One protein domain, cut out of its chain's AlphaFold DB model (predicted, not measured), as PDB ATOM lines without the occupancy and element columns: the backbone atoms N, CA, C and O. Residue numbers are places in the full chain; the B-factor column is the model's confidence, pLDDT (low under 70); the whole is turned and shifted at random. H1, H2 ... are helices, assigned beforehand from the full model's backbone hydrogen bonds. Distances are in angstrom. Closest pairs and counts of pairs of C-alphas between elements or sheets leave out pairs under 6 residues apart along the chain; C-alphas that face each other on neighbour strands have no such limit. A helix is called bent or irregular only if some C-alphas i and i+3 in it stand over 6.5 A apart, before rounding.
ATOM      1  N   THR A 171       2.480  48.361 103.215       72.69
ATOM      2  CA  THR A 171       3.479  47.285 103.083       72.69
ATOM      3  C   THR A 171       3.746  46.925 101.621       72.69
ATOM      4  O   THR A 171       4.907  46.775 101.242       72.69
ATOM      5  N   ASN A 172       2.716  46.887 100.769       75.56
ATOM      6  CA  ASN A 172       2.884  46.679  99.326       75.56
ATOM      7  C   ASN A 172       3.612  47.852  98.641       75.56
ATOM      8  O   ASN A 172       4.502  47.641  97.813       75.56
ATOM      9  N   TYR A 173       3.285  49.097  99.001       74.06
ATOM     10  CA  TYR A 173       3.974  50.276  98.468       74.06
ATOM     11  C   TYR A 173       5.455  50.322  98.880       74.06
ATOM     12  O   TYR A 173       6.335  50.573  98.054       74.06
ATOM     13  N   ALA A 174       5.749  50.021 100.146       78.75
ATOM     14  CA  ALA A 174       7.118  49.950 100.646       78.75
ATOM     15  C   ALA A 174       7.915  48.842  99.941       78.75
ATOM     16  O   ALA A 174       9.047  49.078  99.526       78.75
ATOM     17  N   ALA A 175       7.314  47.664  99.741       80.62
ATOM     18  CA  ALA A 175       7.953  46.552  99.042       80.62
ATOM     19  C   ALA A 175       8.259  46.885  97.573       80.62
ATOM     20  O   ALA A 175       9.374  46.666  97.110       80.62
ATOM     21  N   THR A 176       7.303  47.465  96.843       85.00
ATOM     22  CA  THR A 176       7.503  47.841  95.430       85.00
ATOM     23  C   THR A 176       8.544  48.947  95.264       85.00
ATOM     24  O   THR A 176       9.384  48.871  94.367       85.00
ATOM     25  N   THR A 177       8.540  49.945  96.149       87.88
ATOM     26  CA  THR A 177       9.553  51.012  96.160       87.88
ATOM     27  C   THR A 177      10.936  50.451  96.479       87.88
ATOM     28  O   THR A 177      11.905  50.783  95.802       87.88
ATOM     29  N   LEU A 178      11.032  49.547  97.457       89.56
ATOM     30  CA  LEU A 178      12.288  48.894  97.816       89.56
ATOM     31  C   LEU A 178      12.847  48.051  96.661       89.56
ATOM     32  O   LEU A 178      14.046  48.103  96.403       89.56
ATOM     33  N   VAL A 179      11.991  47.319  95.940       91.31
ATOM     34  CA  VAL A 179      12.406  46.551  94.755       91.31
ATOM     35  C   VAL A 179      12.982  47.469  93.680       91.31
ATOM     36  O   VAL A 179      14.015  47.121  93.119       91.31
ATOM     37  N   LYS A 180      12.380  48.642  93.436       91.31
ATOM     38  CA  LYS A 180      12.914  49.627  92.477       91.31
ATOM     39  C   LYS A 180      14.289  50.151  92.891       91.31
ATOM     40  O   LYS A 180      15.219  50.119  92.099       91.31
ATOM     41  N   ILE A 181      14.443  50.547  94.155       91.25
ATOM     42  CA  ILE A 181      15.739  51.010  94.678       91.25
ATOM     43  C   ILE A 181      16.797  49.904  94.540       91.25
ATOM     44  O   ILE A 181      17.927  50.169  94.141       91.25
ATOM     45  N   ALA A 182      16.429  48.655  94.835       93.25
ATOM     46  CA  ALA A 182      17.328  47.517  94.703       93.25
ATOM     47  C   ALA A 182      17.698  47.220  93.240       93.25
ATOM     48  O   ALA A 182      18.845  46.873  92.965       93.25
ATOM     49  N   THR A 183      16.761  47.355  92.295       93.62
ATOM     50  CA  THR A 183      17.069  47.202  90.865       93.62
ATOM     51  C   THR A 183      17.972  48.317  90.360       93.62
ATOM     52  O   THR A 183      18.928  48.016  89.651       93.62
ATOM     53  N   ASP A 184      17.736  49.564  90.770       93.31
ATOM     54  CA  ASP A 184      18.553  50.710  90.358       93.31
ATOM     55  C   ASP A 184      19.989  50.576  90.887       93.31
ATOM     56  O   ASP A 184      20.954  50.784  90.149       93.31
ATOM     57  N   ALA A 185      20.145  50.136  92.140       94.00
ATOM     58  CA  ALA A 185      21.448  49.828  92.725       94.00
ATOM     59  C   ALA A 185      22.149  48.660  92.009       94.00
ATOM     60  O   ALA A 185      23.345  48.737  91.724       94.00
ATOM     61  N   GLY A 186      21.400  47.601  91.676       95.12
ATOM     62  CA  GLY A 186      21.906  46.469  90.901       95.12
ATOM     63  C   GLY A 186      22.421  46.888  89.524       95.12
ATOM     64  O   GLY A 186      23.523  46.503  89.139       95.12
ATOM     65  N   ILE A 187      21.666  47.723  88.804       95.44
ATOM     66  CA  ILE A 187      22.071  48.275  87.504       95.44
ATOM     67  C   ILE A 187      23.323  49.142  87.656       95.44
ATOM     68  O   ILE A 187      24.264  48.984  86.880       95.44
ATOM     69  N   ALA A 188      23.373  50.022  88.658       95.06
ATOM     70  CA  ALA A 188      24.520  50.900  88.876       95.06
ATOM     71  C   ALA A 188      25.822  50.114  89.103       95.06
ATOM     72  O   ALA A 188      26.837  50.391  88.455       95.06
ATOM     73  N   GLU A 189      25.790  49.098  89.968       95.25
ATOM     74  CA  GLU A 189      26.969  48.267  90.223       95.25
ATOM     75  C   GLU A 189      27.295  47.360  89.022       95.25
ATOM     76  O   GLU A 189      28.463  47.198  88.663       95.25
ATOM     77  N   GLY A 190      26.273  46.849  88.329       95.31
ATOM     78  CA  GLY A 190      26.420  46.086  87.090       95.31
ATOM     79  C   GLY A 190      27.101  46.870  85.968       95.31
ATOM     80  O   GLY A 190      28.021  46.353  85.335       95.31
ATOM     81  N   VAL A 191      26.709  48.129  85.747       96.06
ATOM     82  CA  VAL A 191      27.353  49.037  84.781       96.06
ATOM     83  C   VAL A 191      28.796  49.312  85.190       96.06
ATOM     84  O   VAL A 191      29.693  49.228  84.354       96.06
ATOM     85  N   LYS A 192      29.044  49.599  86.469       95.25
ATOM     86  CA  LYS A 192      30.389  49.883  86.983       95.25
ATOM     87  C   LYS A 192      31.344  48.709  86.769       95.25
ATOM     88  O   LYS A 192      32.412  48.891  86.185       95.25
ATOM     89  N   VAL A 193      30.960  47.504  87.191       96.00
ATOM     90  CA  VAL A 193      31.763  46.288  86.972       96.00
ATOM     91  C   VAL A 193      31.849  45.968  85.481       96.00
ATOM     92  O   VAL A 193      32.910  45.603  84.974       96.00
ATOM     93  N   GLY A 194      30.749  46.146  84.758       95.88
ATOM     94  CA  GLY A 194      30.662  45.853  83.341       95.88
ATOM     95  C   GLY A 194      31.559  46.723  82.475       95.88
ATOM     96  O   GLY A 194      32.226  46.179  81.607       95.88
ATOM     97  N   LEU A 195      31.674  48.024  82.741       95.44
ATOM     98  CA  LEU A 195      32.592  48.910  82.013       95.44
ATOM     99  C   LEU A 195      34.060  48.518  82.207       95.44
ATOM    100  O   LEU A 195      34.830  48.536  81.247       95.44
ATOM    101  N   VAL A 196      34.439  48.090  83.415       95.06
ATOM    102  CA  VAL A 196      35.778  47.530  83.667       95.06
ATOM    103  C   VAL A 196      35.991  46.274  82.819       95.06
ATOM    104  O   VAL A 196      37.020  46.142  82.161       95.06
ATOM    105  N   LYS A 197      34.995  45.379  82.762       95.56
ATOM    106  CA  LYS A 197      35.073  44.159  81.946       95.56
ATOM    107  C   LYS A 197      35.042  44.417  80.444       95.56
ATOM    108  O   LYS A 197      35.725  43.709  79.712       95.56
ATOM    109  N   VAL A 198      34.314  45.428  79.978       94.69
ATOM    110  CA  VAL A 198      34.357  45.877  78.580       94.69
ATOM    111  C   VAL A 198      35.774  46.307  78.231       94.69
ATOM    112  O   VAL A 198      36.307  45.839  77.231       94.69
ATOM    113  N   LYS A 199      36.395  47.142  79.071       92.69
ATOM    114  CA  LYS A 199      37.772  47.594  78.862       92.69
ATOM    115  C   LYS A 199      38.744  46.414  78.777       92.69
ATOM    116  O   LYS A 199      39.453  46.318  77.786       92.69
ATOM    117  N   GLU A 200      38.708  45.494  79.743       92.25
ATOM    118  CA  GLU A 200      39.553  44.287  79.732       92.25
ATOM    119  C   GLU A 200      39.368  43.463  78.445       92.25
ATOM    120  O   GLU A 200      40.344  43.071  77.810       92.25
ATOM    121  N   ILE A 201      38.120  43.215  78.027       92.25
ATOM    122  CA  ILE A 201      37.826  42.442  76.810       92.25
ATOM    123  C   ILE A 201      38.346  43.173  75.571       92.25
ATOM    124  O   ILE A 201      38.992  42.562  74.722       92.25
ATOM    125  N   VAL A 202      38.080  44.470  75.448       91.75
ATOM    126  CA  VAL A 202      38.481  45.238  74.269       91.75
ATOM    127  C   VAL A 202      40.003  45.348  74.180       91.75
ATOM    128  O   VAL A 202      40.543  45.130  73.100       91.75
ATOM    129  N   GLU A 203      40.703  45.555  75.298       90.69
ATOM    130  CA  GLU A 203      42.173  45.568  75.353       90.69
ATOM    131  C   GLU A 203      42.801  44.245  74.890       90.69
ATOM    132  O   GLU A 203      43.881  44.262  74.309       90.69
ATOM    133  N   THR A 204      42.129  43.102  75.079       88.94
ATOM    134  CA  THR A 204      42.624  41.821  74.536       88.94
ATOM    135  C   THR A 204      42.436  41.670  73.025       88.94
ATOM    136  O   THR A 204      43.100  40.836  72.410       88.94
ATOM    137  N   LEU A 205      41.526  42.440  72.422       87.81
ATOM    138  CA  LEU A 205      41.180  42.353  70.999       87.81
ATOM    139  C   LEU A 205      41.934  43.370  70.140       87.81
ATOM    140  O   LEU A 205      42.138  43.122  68.951       87.81
ATOM    141  N   ILE A 206      42.314  44.509  70.719       87.56
ATOM    142  CA  ILE A 206      43.019  45.597  70.032       87.56
ATOM    143  C   ILE A 206      44.530  45.526  70.299       87.56
ATOM    144  O   ILE A 206      44.995  44.796  71.176       87.56
ATOM    145  N   ARG A 207      45.337  46.261  69.527       77.69
ATOM    146  CA  ARG A 207      46.793  46.300  69.743       77.69
ATOM    147  C   ARG A 207      47.091  47.195  70.945       77.69
ATOM    148  O   ARG A 207      46.403  48.180  71.172       77.69
ATOM    149  N   SER A 208      48.169  46.920  71.681       66.00
ATOM    150  CA  SER A 208      48.534  47.666  72.905       66.00
ATOM    151  C   SER A 208      48.761  49.176  72.718       66.00
ATOM    152  O   SER A 208      48.864  49.906  73.699       66.00
ATOM    153  N   THR A 209      48.867  49.650  71.476       69.06
ATOM    154  CA  THR A 209      49.014  51.065  71.110       69.06
ATOM    155  C   THR A 209      47.683  51.794  70.922       69.06
ATOM    156  O   THR A 209      47.679  53.020  70.804       69.06
ATOM    157  N   ASP A 210      46.570  51.065  70.857       79.56
ATOM    158  CA  ASP A 210      45.246  51.622  70.600       79.56
ATOM    159  C   ASP A 210      44.661  52.263  71.870       79.56
ATOM    160  O   ASP A 210      44.807  51.752  72.984       79.56
ATOM    161  N   LYS A 211      43.989  53.409  71.716       83.69
ATOM    162  CA  LYS A 211      43.385  54.136  72.841       83.69
ATOM    163  C   LYS A 211      41.988  53.599  73.147       83.69
ATOM    164  O   LYS A 211      41.163  53.448  72.252       83.69
ATOM    165  N   VAL A 212      41.692  53.410  74.433       86.25
ATOM    166  CA  VAL A 212      40.338  53.115  74.930       86.25
ATOM    167  C   VAL A 212      39.717  54.408  75.476       86.25
ATOM    168  O   VAL A 212      40.350  55.070  76.305       86.25
ATOM    169  N   PRO A 213      38.513  54.805  75.031       89.19
ATOM    170  CA  PRO A 213      37.851  56.002  75.531       89.19
ATOM    171  C   PRO A 213      37.396  55.809  76.983       89.19
ATOM    172  O   PRO A 213      37.019  54.714  77.404       89.19
ATOM    173  N   ALA A 214      37.403  56.892  77.760       87.81
ATOM    174  CA  ALA A 214      36.790  56.894  79.081       87.81
ATOM    175  C   ALA A 214      35.266  57.003  78.926       87.81
ATOM    176  O   ALA A 214      34.763  58.007  78.431       87.81
ATOM    177  N   ILE A 215      34.536  55.971  79.347       89.31
ATOM    178  CA  ILE A 215      33.072  55.928  79.263       89.31
ATOM    179  C   ILE A 215      32.472  56.318  80.613       89.31
ATOM    180  O   ILE A 215      32.821  55.744  81.648       89.31
ATOM    181  N   ASN A 216      31.547  57.279  80.607       88.69
ATOM    182  CA  ASN A 216      30.875  57.737  81.814       88.69
ATOM    183  C   ASN A 216      29.769  56.759  82.244       88.69
ATOM    184  O   ASN A 216      28.660  56.766  81.713       88.69
ATOM    185  N   GLY A 217      30.048  55.939  83.260       87.12
ATOM    186  CA  GLY A 217      29.070  54.991  83.799       87.12
ATOM    187  C   GLY A 217      27.796  55.634  84.359       87.12
ATOM    188  O   GLY A 217      26.735  55.023  84.279       87.12
ATOM    189  N   ALA A 218      27.858  56.868  84.874       88.31
ATOM    190  CA  ALA A 218      26.676  57.549  85.414       88.31
ATOM    191  C   ALA A 218      25.663  57.911  84.315       88.31
ATOM    192  O   ALA A 218      24.452  57.828  84.529       88.31
ATOM    193  N   GLU A 219      26.157  58.264  83.128       88.88
ATOM    194  CA  GLU A 219      25.326  58.544  81.955       88.88
ATOM    195  C   GLU A 219      24.635  57.269  81.453       88.88
ATOM    196  O   GLU A 219      23.426  57.270  81.223       88.88
ATOM    197  N   LEU A 220      25.368  56.149  81.407       91.75
ATOM    198  CA  LEU A 220      24.812  54.833  81.070       91.75
ATOM    199  C   LEU A 220      23.654  54.443  81.991       91.75
ATOM    200  O   LEU A 220      22.601  54.025  81.510       91.75
ATOM    201  N   VAL A 221      23.837  54.584  83.306       91.19
ATOM    202  CA  VAL A 221      22.796  54.268  84.298       91.19
ATOM    203  C   VAL A 221      21.580  55.179  84.117       91.19
ATOM    204  O   VAL A 221      20.445  54.713  84.174       91.19
ATOM    205  N   SER A 222      21.807  56.462  83.826       90.38
ATOM    206  CA  SER A 222      20.740  57.460  83.661       90.38
ATOM    207  C   SER A 222      19.971  57.334  82.339       90.38
ATOM    208  O   SER A 222      18.911  57.936  82.195       90.38
ATOM    209  N   SER A 223      20.468  56.544  81.381       87.94
ATOM    210  CA  SER A 223      19.844  56.378  80.061       87.94
ATOM    211  C   SER A 223      18.492  55.653  80.079       87.94
ATOM    212  O   SER A 223      17.741  55.736  79.111       87.94
ATOM    213  N   GLY A 224      18.194  54.896  81.142       86.81
ATOM    214  CA  GLY A 224      17.003  54.043  81.217       86.81
ATOM    215  C   GLY A 224      17.032  52.818  80.290       86.81
ATOM    216  O   GLY A 224      16.032  52.112  80.191       86.81
ATOM    217  N   TYR A 225      18.156  52.543  79.617       89.50
ATOM    218  CA  TYR A 225      18.296  51.403  78.705       89.50
ATOM    219  C   TYR A 225      18.359  50.055  79.440       89.50
ATOM    220  O   TYR A 225      17.904  49.027  78.935       89.50
ATOM    221  N   PHE A 226      18.945  50.043  80.636       91.94
ATOM    222  CA  PHE A 226      19.180  48.823  81.396       91.94
ATOM    223  C   PHE A 226      17.977  48.453  82.262       91.94
ATOM    224  O   PHE A 226      17.329  49.301  82.869       91.94
ATOM    225  N   THR A 227      17.701  47.153  82.329       88.00
ATOM    226  CA  THR A 227      16.618  46.575  83.134       88.00
ATOM    227  C   THR A 227      17.187  45.663  84.216       88.00
ATOM    228  O   THR A 227      18.396  45.444  84.300       88.00
ATOM    229  N   ASP A 228      16.317  45.071  85.033       81.62
ATOM    230  CA  ASP A 228      16.694  44.136  86.095       81.62
ATOM    231  C   ASP A 228      17.416  42.869  85.594       81.62
ATOM    232  O   ASP A 228      18.035  42.164  86.391       81.62
ATOM    233  N   LYS A 229      17.350  42.584  84.287       84.25
ATOM    234  CA  LYS A 229      18.008  41.450  83.614       84.25
ATOM    235  C   LYS A 229      19.225  41.857  82.783       84.25
ATOM    236  O   LYS A 229      19.633  41.109  81.895       84.25
ATOM    237  N   MET A 230      19.775  43.036  83.051       91.31
ATOM    238  CA  MET A 230      20.963  43.549  82.382       91.31
ATOM    239  C   MET A 230      22.102  42.518  82.355       91.31
ATOM    240  O   MET A 230      22.461  41.919  83.371       91.31
ATOM    241  N   SER A 231      22.705  42.359  81.182       94.62
ATOM    242  CA  SER A 231      23.880  41.526  80.947       94.62
ATOM    243  C   SER A 231      25.069  42.359  80.470       94.62
ATOM    244  O   SER A 231      24.924  43.488  80.000       94.62
ATOM    245  N   LEU A 232      26.271  41.777  80.522       96.38
ATOM    246  CA  LEU A 232      27.461  42.405  79.943       96.38
ATOM    247  C   LEU A 232      27.295  42.663  78.431       96.38
ATOM    248  O   LEU A 232      27.782  43.674  77.932       96.38
ATOM    249  N   LEU A 233      26.567  41.804  77.706       96.12
ATOM    250  CA  LEU A 233      26.268  42.022  76.287       96.12
ATOM    251  C   LEU A 233      25.435  43.293  76.069       96.12
ATOM    252  O   LEU A 233      25.655  44.004  75.092       96.12
ATOM    253  N   ASP A 234      24.502  43.602  76.971       95.88
ATOM    254  CA  ASP A 234      23.672  44.804  76.846       95.88
ATOM    255  C   ASP A 234      24.511  46.079  76.962       95.88
ATOM    256  O   ASP A 234      24.221  47.060  76.284       95.88
ATOM    257  N   ILE A 235      25.595  46.042  77.743       95.81
ATOM    258  CA  ILE A 235      26.570  47.139  77.819       95.81
ATOM    259  C   ILE A 235      27.284  47.304  76.478       95.81
ATOM    260  O   ILE A 235      27.349  48.413  75.960       95.81
ATOM    261  N   PHE A 236      27.766  46.211  75.876       96.12
ATOM    262  CA  PHE A 236      28.383  46.262  74.544       96.12
ATOM    263  C   PHE A 236      27.423  46.825  73.490       96.12
ATOM    264  O   PHE A 236      27.808  47.698  72.717       96.12
ATOM    265  N   LYS A 237      26.162  46.381  73.492       95.81
ATOM    266  CA  LYS A 237      25.126  46.895  72.582       95.81
ATOM    267  C   LYS A 237      24.842  48.375  72.793       95.81
ATOM    268  O   LYS A 237      24.699  49.110  71.816       95.81
ATOM    269  N   TYR A 238      24.785  48.813  74.048       95.00
ATOM    270  CA  TYR A 238      24.586  50.216  74.374       95.00
ATOM    271  C   TYR A 238      25.739  51.079  73.852       95.00
ATOM    272  O   TYR A 238      25.483  52.083  73.191       95.00
ATOM    273  N   ILE A 239      26.990  50.672  74.100       94.62
ATOM    274  CA  ILE A 239      28.185  51.393  73.631       94.62
ATOM    275  C   ILE A 239      28.207  51.435  72.097       94.62
ATOM    276  O   ILE A 239      28.383  52.507  71.522       94.62
ATOM    277  N   SER A 240      27.950  50.298  71.445       94.69
ATOM    278  CA  SER A 240      27.862  50.184  69.984       94.69
ATOM    279  C   SER A 240      26.836  51.152  69.384       94.69
ATOM    280  O   SER A 240      27.140  51.880  68.444       94.69
ATOM    281  N   SER A 241      25.642  51.231  69.977       93.31
ATOM    282  CA  SER A 241      24.536  52.015  69.409       93.31
ATOM    283  C   SER A 241      24.594  53.505  69.755       93.31
ATOM    284  O   SER A 241      24.188  54.331  68.944       93.31
ATOM    285  N   ASN A 242      25.057  53.858  70.958       91.06
ATOM    286  CA  ASN A 242      24.927  55.222  71.488       91.06
ATOM    287  C   ASN A 242      26.259  55.964  71.605       91.06
ATOM    288  O   ASN A 242      26.259  57.190  71.570       91.06
ATOM    289  N   ILE A 243      27.382  55.256  71.755       91.38
ATOM    290  CA  ILE A 243      28.684  55.877  72.040       91.38
ATOM    291  C   ILE A 243      29.583  55.855  70.812       91.38
ATOM    292  O   ILE A 243      30.169  56.883  70.491       91.38
ATOM    293  N   ASN A 244      29.669  54.728  70.097       89.44
ATOM    294  CA  ASN A 244      30.594  54.582  68.967       89.44
ATOM    295  C   ASN A 244      30.418  55.678  67.903       89.44
ATOM    296  O   ASN A 244      31.413  56.183  67.395       89.44
ATOM    297  N   GLY A 245      29.184  56.111  67.623       86.00
ATOM    298  CA  GLY A 245      28.914  57.194  66.667       86.00
ATOM    299  C   GLY A 245      29.349  58.597  67.116       86.00
ATOM    300  O   GLY A 245      29.353  59.512  66.298       86.00
ATOM    301  N   GLN A 246      29.696  58.783  68.393       88.50
ATOM    302  CA  GLN A 246      30.149  60.061  68.960       88.50
ATOM    303  C   GLN A 246      31.674  60.133  69.131       88.50
ATOM    304  O   GLN A 246      32.210  61.195  69.446       88.50
ATOM    305  N   LEU A 247      32.375  59.009  68.973       89.25
ATOM    306  CA  LEU A 247      33.824  58.936  69.126       89.25
ATOM    307  C   LEU A 247      34.533  59.397  67.849       89.25
ATOM    308  O   LEU A 247      34.032  59.205  66.744       89.25
ATOM    309  N   ASP A 248      35.730  59.964  68.008       87.94
ATOM    310  CA  ASP A 248      36.593  60.314  66.880       87.94
ATOM    311  C   ASP A 248      36.978  59.040  66.092       87.94
ATOM    312  O   ASP A 248      37.649  58.157  66.648       87.94
ATOM    313  N   PRO A 249      36.566  58.920  64.815       84.25
ATOM    314  CA  PRO A 249      36.791  57.719  64.023       84.25
ATOM    315  C   PRO A 249      38.272  57.482  63.697       84.25
ATOM    316  O   PRO A 249      38.662  56.329  63.509       84.25
ATOM    317  N   GLU A 250      39.115  58.519  63.664       84.62
ATOM    318  CA  GLU A 250      40.555  58.354  63.419       84.62
ATOM    319  C   GLU A 250      41.266  57.761  64.640       84.62
ATOM    320  O   GLU A 250      42.223  56.997  64.503       84.62
ATOM    321  N   VAL A 251      40.769  58.068  65.842       87.44
ATOM    322  CA  VAL A 251      41.402  57.671  67.107       87.44
ATOM    323  C   VAL A 251      40.848  56.353  67.651       87.44
ATOM    324  O   VAL A 251      41.603  55.561  68.216       87.44
ATOM    325  N   TYR A 252      39.543  56.107  67.500       89.94
ATOM    326  CA  TYR A 252      38.837  55.023  68.194       89.94
ATOM    327  C   TYR A 252      38.258  53.940  67.273       89.94
ATOM    328  O   TYR A 252      37.539  53.066  67.753       89.94
ATOM    329  N   SER A 253      38.599  53.924  65.980       89.06
ATOM    330  CA  SER A 253      38.108  52.916  65.019       89.06
ATOM    331  C   SER A 253      38.298  51.466  65.485       89.06
ATOM    332  O   SER A 253      37.356  50.674  65.431       89.06
ATOM    333  N   ASN A 254      39.480  51.120  66.004       90.69
ATOM    334  CA  ASN A 254      39.775  49.773  66.512       90.69
ATOM    335  C   ASN A 254      38.923  49.417  67.740       90.69
ATOM    336  O   ASN A 254      38.426  48.295  67.849       90.69
ATOM    337  N   PHE A 255      38.714  50.381  68.641       91.88
ATOM    338  CA  PHE A 255      37.832  50.218  69.794       91.88
ATOM    339  C   PHE A 255      36.387  49.975  69.341       91.88
ATOM    340  O   PHE A 255      35.770  48.992  69.759       91.88
ATOM    341  N   SER A 256      35.866  50.826  68.455       93.31
ATOM    342  CA  SER A 256      34.492  50.718  67.964       93.31
ATOM    343  C   SER A 256      34.259  49.394  67.241       93.31
ATOM    344  O   SER A 256      33.291  48.702  67.547       93.31
ATOM    345  N   PHE A 257      35.204  48.966  66.400       92.44
ATOM    346  CA  PHE A 257      35.148  47.665  65.733       92.44
ATOM    347  C   PHE A 257      35.122  46.489  66.723       92.44
ATOM    348  O   PHE A 257      34.325  45.558  66.570       92.44
ATOM    349  N   ALA A 258      35.964  46.520  67.762       93.12
ATOM    350  CA  ALA A 258      35.991  45.480  68.789       93.12
ATOM    351  C   ALA A 258      34.666  45.410  69.568       93.12
ATOM    352  O   ALA A 258      34.140  44.316  69.807       93.12
ATOM    353  N   VAL A 259      34.101  46.567  69.921       94.81
ATOM    354  CA  VAL A 259      32.795  46.664  70.585       94.81
ATOM    355  C   VAL A 259      31.678  46.130  69.687       94.81
ATOM    356  O   VAL A 259      30.890  45.301  70.145       94.81
ATOM    357  N   ASP A 260      31.632  46.528  68.415       94.94
ATOM    358  CA  ASP A 260      30.596  46.099  67.464       94.94
ATOM    359  C   ASP A 260      30.660  44.586  67.196       94.94
ATOM    360  O   ASP A 260      29.634  43.900  67.161       94.94
ATOM    361  N   SER A 261      31.871  44.027  67.095       93.50
ATOM    362  CA  SER A 261      32.105  42.580  66.968       93.50
ATOM    363  C   SER A 261      31.553  41.781  68.156       93.50
ATOM    364  O   SER A 261      31.104  40.638  68.003       93.50
ATOM    365  N   MET A 262      31.560  42.371  69.353       94.12
ATOM    366  CA  MET A 262      30.971  41.772  70.548       94.12
ATOM    367  C   MET A 262      29.457  41.995  70.623       94.12
ATOM    368  O   MET A 262      28.721  41.052  70.925       94.12
ATOM    369  N   ALA A 263      28.985  43.201  70.305       95.56
ATOM    370  CA  ALA A 263      27.574  43.585  70.350       95.56
ATOM    371  C   ALA A 263      26.697  42.795  69.362       95.56
ATOM    372  O   ALA A 263      25.548  42.474  69.681       95.56
ATOM    373  N   ASN A 264      27.250  42.425  68.202       95.44
ATOM    374  CA  ASN A 264      26.554  41.671  67.152       95.44
ATOM    375  C   ASN A 264      26.368  40.173  67.454       95.44
ATOM    376  O   ASN A 264      25.783  39.439  66.656       95.44
ATOM    377  N   ARG A 265      26.857  39.686  68.597       94.44
ATOM    378  CA  ARG A 265      26.724  38.277  68.986       94.44
ATOM    379  C   ARG A 265      25.381  38.008  69.653       94.44
ATOM    380  O   ARG A 265      24.796  38.857  70.325       94.44
ATOM    381  N   THR A 266      24.921  36.765  69.540       95.12
ATOM    382  CA  THR A 266      23.843  36.282  70.412       95.12
ATOM    383  C   THR A 266      24.343  36.186  71.856       95.12
ATOM    384  O   THR A 266      25.532  35.965  72.097       95.12
ATOM    385  N   LEU A 267      23.434  36.288  72.832       92.88
ATOM    386  CA  LEU A 267      23.781  36.182  74.255       92.88
ATOM    387  C   LEU A 267      24.537  34.882  74.575       92.88
ATOM    388  O   LEU A 267      25.524  34.905  75.306       92.88
ATOM    389  N   THR A 268      24.131  33.762  73.975       94.44
ATOM    390  CA  THR A 268      24.793  32.461  74.147       94.44
ATOM    391  C   THR A 268      26.227  32.473  73.617       94.44
ATOM    392  O   THR A 268      27.145  32.050  74.315       94.44
ATOM    393  N   GLN A 269      26.444  32.989  72.404       94.94
ATOM    394  CA  GLN A 269      27.786  33.085  71.820       94.94
ATOM    395  C   GLN A 269      28.686  34.011  72.638       94.94
ATOM    396  O   GLN A 269      29.828  33.654  72.922       94.94
ATOM    397  N   PHE A 270      28.162  35.171  73.040       95.12
ATOM    398  CA  PHE A 270      28.886  36.128  73.866       95.12
ATOM    399  C   PHE A 270      29.306  35.497  75.200       95.12
ATOM    400  O   PHE A 270      30.485  35.523  75.546       95.12
ATOM    401  N   ASN A 271      28.375  34.863  75.917       93.62
ATOM    402  CA  ASN A 271      28.651  34.249  77.217       93.62
ATOM    403  C   ASN A 271      29.618  33.062  77.130       93.62
ATOM    404  O   ASN A 271      30.372  32.833  78.073       93.62
ATOM    405  N   ASN A 272      29.636  32.323  76.020       93.75
ATOM    406  CA  ASN A 272      30.602  31.241  75.825       93.75
ATOM    407  C   ASN A 272      32.042  31.765  75.739       93.75
ATOM    408  O   ASN A 272      32.956  31.126  76.251       93.75
ATOM    409  N   TRP A 273      32.239  32.931  75.121       90.38
ATOM    410  CA  TRP A 273      33.558  33.550  74.956       90.38
ATOM    411  C   TRP A 273      33.958  34.352  76.196       90.38
ATOM    412  O   TRP A 273      35.112  34.341  76.610       90.38
ATOM    413  N   ASN A 274      32.981  34.992  76.835       93.12
ATOM    414  CA  ASN A 274      33.166  35.940  77.928       93.12
ATOM    415  C   ASN A 274      32.599  35.403  79.251       93.12
ATOM    416  O   ASN A 274      32.052  36.159  80.052       93.12
ATOM    417  N   ARG A 275      32.715  34.092  79.506       94.12
ATOM    418  CA  ARG A 275      32.042  33.425  80.636       94.12
ATOM    419  C   ARG A 275      32.375  34.045  81.992       94.12
ATOM    420  O   ARG A 275      31.480  34.276  82.800       94.12
ATOM    421  N   ILE A 276      33.659  34.284  82.247       94.75
ATOM    422  CA  ILE A 276      34.148  34.857  83.509       94.75
ATOM    423  C   ILE A 276      33.663  36.306  83.680       94.75
ATOM    424  O   ILE A 276      32.993  36.575  84.679       94.75
ATOM    425  N   PRO A 277      33.926  37.236  82.737       95.00
ATOM    426  CA  PRO A 277      33.472  38.618  82.878       95.00
ATOM    427  C   PRO A 277      31.942  38.755  82.879       95.00
ATOM    428  O   PRO A 277      31.408  39.525  83.673       95.00
ATOM    429  N   ALA A 278      31.216  37.970  82.076       94.88
ATOM    430  CA  ALA A 278      29.752  37.969  82.089       94.88
ATOM    431  C   ALA A 278      29.193  37.499  83.442       94.88
ATOM    432  O   ALA A 278      28.262  38.109  83.969       94.88
ATOM    433  N   LYS A 279      29.791  36.458  84.041       95.81
ATOM    434  CA  LYS A 279      29.422  36.000  85.386       95.81
ATOM    435  C   LYS A 279      29.717  37.063  86.444       95.81
ATOM    436  O   LYS A 279      28.890  37.257  87.321       95.81
ATOM    437  N   ALA A 280      30.851  37.757  86.353       96.00
ATOM    438  CA  ALA A 280      31.202  38.814  87.300       96.00
ATOM    439  C   ALA A 280      30.170  39.954  87.302       96.00
ATOM    440  O   ALA A 280      29.760  40.395  88.371       96.00
ATOM    441  N   VAL A 281      29.700  40.380  86.125       95.81
ATOM    442  CA  VAL A 281      28.634  41.393  86.016       95.81
ATOM    443  C   VAL A 281      27.317  40.874  86.584       95.81
ATOM    444  O   VAL A 281      26.686  41.565  87.375       95.81
ATOM    445  N   ALA A 282      26.921  39.647  86.234       95.38
ATOM    446  CA  ALA A 282      25.692  39.051  86.754       95.38
ATOM    447  C   ALA A 282      25.709  38.928  88.290       95.38
ATOM    448  O   ALA A 282      24.712  39.237  88.938       95.38
ATOM    449  N   SER A 283      26.846  38.527  88.867       95.75
ATOM    450  CA  SER A 283      27.042  38.485  90.319       95.75
ATOM    451  C   SER A 283      26.971  39.877  90.938       95.75
ATOM    452  O   SER A 283      26.220  40.061  91.880       95.75
ATOM    453  N   ALA A 284      27.649  40.878  90.371       96.00
ATOM    454  CA  ALA A 284      27.606  42.243  90.899       96.00
ATOM    455  C   ALA A 284      26.180  42.823  90.939       96.00
ATOM    456  O   ALA A 284      25.789  43.435  91.932       96.00
ATOM    457  N   VAL A 285      25.384  42.588  89.886       95.25
ATOM    458  CA  VAL A 285      23.969  42.996  89.837       95.25
ATOM    459  C   VAL A 285      23.159  42.282  90.922       95.25
ATOM    460  O   VAL A 285      22.381  42.923  91.632       95.25
ATOM    461  N   ALA A 286      23.326  40.962  91.046       95.00
ATOM    462  CA  ALA A 286      22.597  40.152  92.015       95.00
ATOM    463  C   ALA A 286      22.957  40.527  93.459       95.00
ATOM    464  O   ALA A 286      22.061  40.823  94.244       95.00
ATOM    465  N   ASP A 287      24.248  40.604  93.779       95.19
ATOM    466  CA  ASP A 287      24.757  40.885  95.123       95.19
ATOM    467  C   ASP A 287      24.325  42.279  95.602       95.19
ATOM    468  O   ASP A 287      23.865  42.440  96.735       95.19
ATOM    469  N   ALA A 288      24.400  43.294  94.732       95.31
ATOM    470  CA  ALA A 288      23.939  44.643  95.060       95.31
ATOM    471  C   ALA A 288      22.420  44.683  95.300       95.31
ATOM    472  O   ALA A 288      21.955  45.282  96.275       95.31
ATOM    473  N   LYS A 289      21.637  44.003  94.453       93.88
ATOM    474  CA  LYS A 289      20.179  43.913  94.606       93.88
ATOM    475  C   LYS A 289      19.798  43.191  95.899       93.88
ATOM    476  O   LYS A 289      18.961  43.689  96.655       93.88
ATOM    477  N   GLU A 290      20.405  42.042  96.170       93.19
ATOM    478  CA  GLU A 290      20.161  41.255  97.381       93.19
ATOM    479  C   GLU A 290      20.573  42.014  98.644       93.19
ATOM    480  O   GLU A 290      19.817  42.014  99.615       93.19
ATOM    481  N   GLY A 291      21.700  42.731  98.616       92.69
ATOM    482  CA  GLY A 291      22.149  43.571  99.727       92.69
ATOM    483  C   GLY A 291      21.125  44.640 100.116       92.69
ATOM    484  O   GLY A 291      20.756  44.750 101.288       92.69
ATOM    485  N   ILE A 292      20.596  45.382  99.136       92.69
ATOM    486  CA  ILE A 292      19.577  46.416  99.380       92.69
ATOM    487  C   ILE A 292      18.252  45.802  99.850       92.69
ATOM    488  O   ILE A 292      17.618  46.330 100.769       92.69
ATOM    489  N   LEU A 293      17.830  44.678  99.260       91.69
ATOM    490  CA  LEU A 293      16.612  43.981  99.684       91.69
ATOM    491  C   LEU A 293      16.731  43.450 101.116       91.69
ATOM    492  O   LEU A 293      15.790  43.602 101.894       91.69
ATOM    493  N   ALA A 294      17.874  42.869 101.481       89.88
ATOM    494  CA  ALA A 294      18.132  42.364 102.824       89.88
ATOM    495  C   ALA A 294      18.148  43.500 103.857       89.88
ATOM    496  O   ALA A 294      17.505  43.399 104.908       89.88
ATOM    497  N   GLU A 295      18.815  44.616 103.546       88.25
ATOM    498  CA  GLU A 295      18.819  45.790 104.417       88.25
ATOM    499  C   GLU A 295      17.399  46.352 104.588       88.25
ATOM    500  O   GLU A 295      16.956  46.602 105.714       88.25
ATOM    501  N   GLY A 296      16.650  46.492 103.494       84.50
ATOM    502  CA  GLY A 296      15.264  46.950 103.527       84.50
ATOM    503  C   GLY A 296      14.356  46.027 104.340       84.50
ATOM    504  O   GLY A 296      13.638  46.506 105.220       84.50
ATOM    505  N   ALA A 297      14.447  44.712 104.125       80.88
ATOM    506  CA  ALA A 297      13.681  43.704 104.859       80.88
ATOM    507  C   ALA A 297      13.987  43.716 106.367       80.88
ATOM    508  O   ALA A 297      13.081  43.557 107.195       80.88
ATOM    509  N   SER A 298      15.248  43.949 106.745       78.88
ATOM    510  CA  SER A 298      15.641  44.075 108.153       78.88
ATOM    511  C   SER A 298      14.991  45.299 108.816       78.88
ATOM    512  O   SER A 298      14.424  45.196 109.910       78.88
ATOM    513  N   LYS A 299      14.976  46.446 108.120       79.94
ATOM    514  CA  LYS A 299      14.361  47.689 108.604       79.94
ATOM    515  C   LYS A 299      12.844  47.565 108.708       79.94
ATOM    516  O   LYS A 299      12.279  47.969 109.725       79.94
ATOM    517  N   THR A 300      12.181  46.979 107.708       76.62
ATOM    518  CA  THR A 300      10.729  46.757 107.763       76.62
ATOM    519  C   THR A 300      10.367  45.819 108.905       76.62
ATOM    520  O   THR A 300       9.468  46.139 109.671       76.62
ATOM    521  N   SER A 301      11.109  44.724 109.097       75.31
ATOM    522  CA  SER A 301      10.863  43.770 110.192       75.31
ATOM    523  C   SER A 301      11.019  44.406 111.579       75.31
ATOM    524  O   SER A 301      10.247  44.125 112.499       75.31
ATOM    525  N   SER A 302      11.988  45.309 111.741       76.50
ATOM    526  CA  SER A 302      12.146  46.080 112.979       76.50
ATOM    527  C   SER A 302      10.945  46.999 113.237       76.50
ATOM    528  O   SER A 302      10.399  47.013 114.344       76.50
ATOM    529  N   LEU A 303      10.479  47.714 112.208       76.06
ATOM    530  CA  LEU A 303       9.318  48.599 112.307       76.06
ATOM    531  C   LEU A 303       8.032  47.827 112.611       76.06
ATOM    532  O   LEU A 303       7.274  48.240 113.486       76.06
ATOM    533  N   THR A 304       7.796  46.691 111.950       73.38
ATOM    534  CA  THR A 304       6.611  45.860 112.211       73.38
ATOM    535  C   THR A 304       6.629  45.284 113.623       73.38
ATOM    536  O   THR A 304       5.589  45.264 114.284       73.38
ATOM    537  N   THR A 305       7.801  44.902 114.136       75.00
ATOM    538  CA  THR A 305       7.965  44.468 115.533       75.00
ATOM    539  C   THR A 305       7.615  45.597 116.506       75.00
ATOM    540  O   THR A 305       6.854  45.382 117.449       75.00
ATOM    541  N   GLY A 306       8.097  46.818 116.250       73.56
ATOM    542  CA  GLY A 306       7.771  47.997 117.058       73.56
ATOM    543  C   GLY A 306       6.280  48.348 117.039       73.56
ATOM    544  O   GLY A 306       5.687  48.588 118.093       73.56
ATOM    545  N   ILE A 307       5.648  48.309 115.863       77.12
ATOM    546  CA  ILE A 307       4.201  48.525 115.707       77.12
ATOM    547  C   ILE A 307       3.423  47.452 116.475       77.12
ATOM    548  O   ILE A 307       2.522  47.779 117.244       77.12
ATOM    549  N   THR A 308       3.805  46.181 116.335       72.25
ATOM    550  CA  THR A 308       3.154  45.063 117.035       72.25
ATOM    551  C   THR A 308       3.255  45.228 118.551       72.25
ATOM    552  O   THR A 308       2.251  45.104 119.249       72.25
ATOM    553  N   ALA A 309       4.434  45.584 119.070       72.69
ATOM    554  CA  ALA A 309       4.628  45.850 120.494       72.69
ATOM    555  C   ALA A 309       3.758  47.020 120.994       72.69
ATOM    556  O   ALA A 309       3.156  46.925 122.065       72.69
ATOM    557  N   SER A 310       3.635  48.095 120.207       79.00
ATOM    558  CA  SER A 310       2.764  49.235 120.524       79.00
ATOM    559  C   SER A 310       1.281  48.841 120.561       79.00
ATOM    560  O   SER A 310       0.581  49.172 121.520       79.00
ATOM    561  N   VAL A 311       0.810  48.062 119.580       77.12
ATOM    562  CA  VAL A 311      -0.571  47.550 119.544       77.12
ATOM    563  C   VAL A 311      -0.853  46.666 120.760       77.12
ATOM    564  O   VAL A 311      -1.876  46.845 121.424       77.12
ATOM    565  N   VAL A 312       0.068  45.762 121.109       76.69
ATOM    566  CA  VAL A 312      -0.056  44.916 122.308       76.69
ATOM    567  C   VAL A 312      -0.145  45.772 123.575       76.69
ATOM    568  O   VAL A 312      -1.018  45.530 124.408       76.69
ATOM    569  N   ALA A 313       0.685  46.811 123.707       80.12
ATOM    570  CA  ALA A 313       0.639  47.715 124.856       80.12
ATOM    571  C   ALA A 313      -0.715  48.444 124.978       80.12
ATOM    572  O   ALA A 313      -1.286  48.499 126.070       80.12
ATOM    573  N   ILE A 314      -1.273  48.941 123.867       82.19
ATOM    574  CA  ILE A 314      -2.594  49.593 123.848       82.19
ATOM    575  C   ILE A 314      -3.693  48.612 124.282       82.19
ATOM    576  O   ILE A 314      -4.531  48.952 125.121       82.19
ATOM    577  N   VAL A 315      -3.674  47.377 123.767       76.62
ATOM    578  CA  VAL A 315      -4.648  46.338 124.140       76.62
ATOM    579  C   VAL A 315      -4.573  46.019 125.637       76.62
ATOM    580  O   VAL A 315      -5.613  45.903 126.291       76.62
ATOM    581  N   VAL A 316      -3.367  45.943 126.210       82.69
ATOM    582  CA  VAL A 316      -3.175  45.727 127.653       82.69
ATOM    583  C   VAL A 316      -3.758  46.882 128.475       82.69
ATOM    584  O   VAL A 316      -4.477  46.629 129.445       82.69
ATOM    585  N   ILE A 317      -3.533  48.140 128.076       81.69
ATOM    586  CA  ILE A 317      -4.102  49.315 128.763       81.69
ATOM    587  C   ILE A 317      -5.637  49.275 128.736       81.69
ATOM    588  O   ILE A 317      -6.282  49.481 129.770       81.69
ATOM    589  N   ILE A 318      -6.233  48.961 127.581       74.56
ATOM    590  CA  ILE A 318      -7.692  48.842 127.436       74.56
ATOM    591  C   ILE A 318      -8.238  47.733 128.343       74.56
ATOM    592  O   ILE A 318      -9.245  47.947 129.023       74.56
TER     593      ILE A 318
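AT A GLANCE: This is residues 171 to 318 of the 347 residues of the protein "PIR protein" of Plasmodium reichenowi (UniProt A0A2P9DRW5). Two long helices, H6 and H1, run side by side as a stalk; H3, H4 and H5 make a head where H1 ends and H6 begins, H2 packs on H1, and residues 305 to 318 of H6 stick out. The printed part has 148 residues, with six named helices, H1 to H6 in order, and no named strand: all helix. It is loose, radius of gyration of the C-alphas 21.4 A, spanning 80 by 29 by 24 A.

HOW THE PARTS SIT: Start at H6, residues 275 to 318: its residues 277 to 296 alone touch H1, residues 171 to 205, at a shallow tilt of 17 degrees, opposite ways; the closest C-alphas, Gly 186 and Val 285, are 4.2 A apart. H3, residues 232 to 246, touches H1, closest C-alphas Gly 194 and Leu 232, 5.8 A. H3 and H4, residues 249 to 263, form a hairpin, closest C-alphas Lys 237 and Ala 263, 4.7 A. H2, residues 217 to 222, touches H1, closest C-alphas Ala 188 and Val 221, 5.9 A. H5, residues 267 to 273, is close to but not clearly touching H6, closest C-alphas Asn 271 and Ala 278, 6.2 A. H3 is only just irregular, C-alphas 241 and 244 being 6.6 A apart, and H4 is irregular, C-alphas 251 and 254 being 8.1 A apart. Every O i to N i+4 pair is within hydrogen-bond range in H2, H5 and H6, against 30 of 31 in H1, 8 of 11 in H3 and 9 of 11 in H4.

IN THESE COORDINATES: Find C-alpha 275 at (32.042, 33.425, 80.636); H6 runs 63.3 A to C-alpha 318 at (-7.692, 48.842, 127.436). H1 spans 49.8 A, H3 21.0 A and H4 18.0 A.

THE WHOLE: The farthest C-alphas, Glu 250 and Ile 318, are 80.7 A apart. The printed part has no cut, the link from H1 to H2 is long, and residues 208 to 209 have pLDDT under 70.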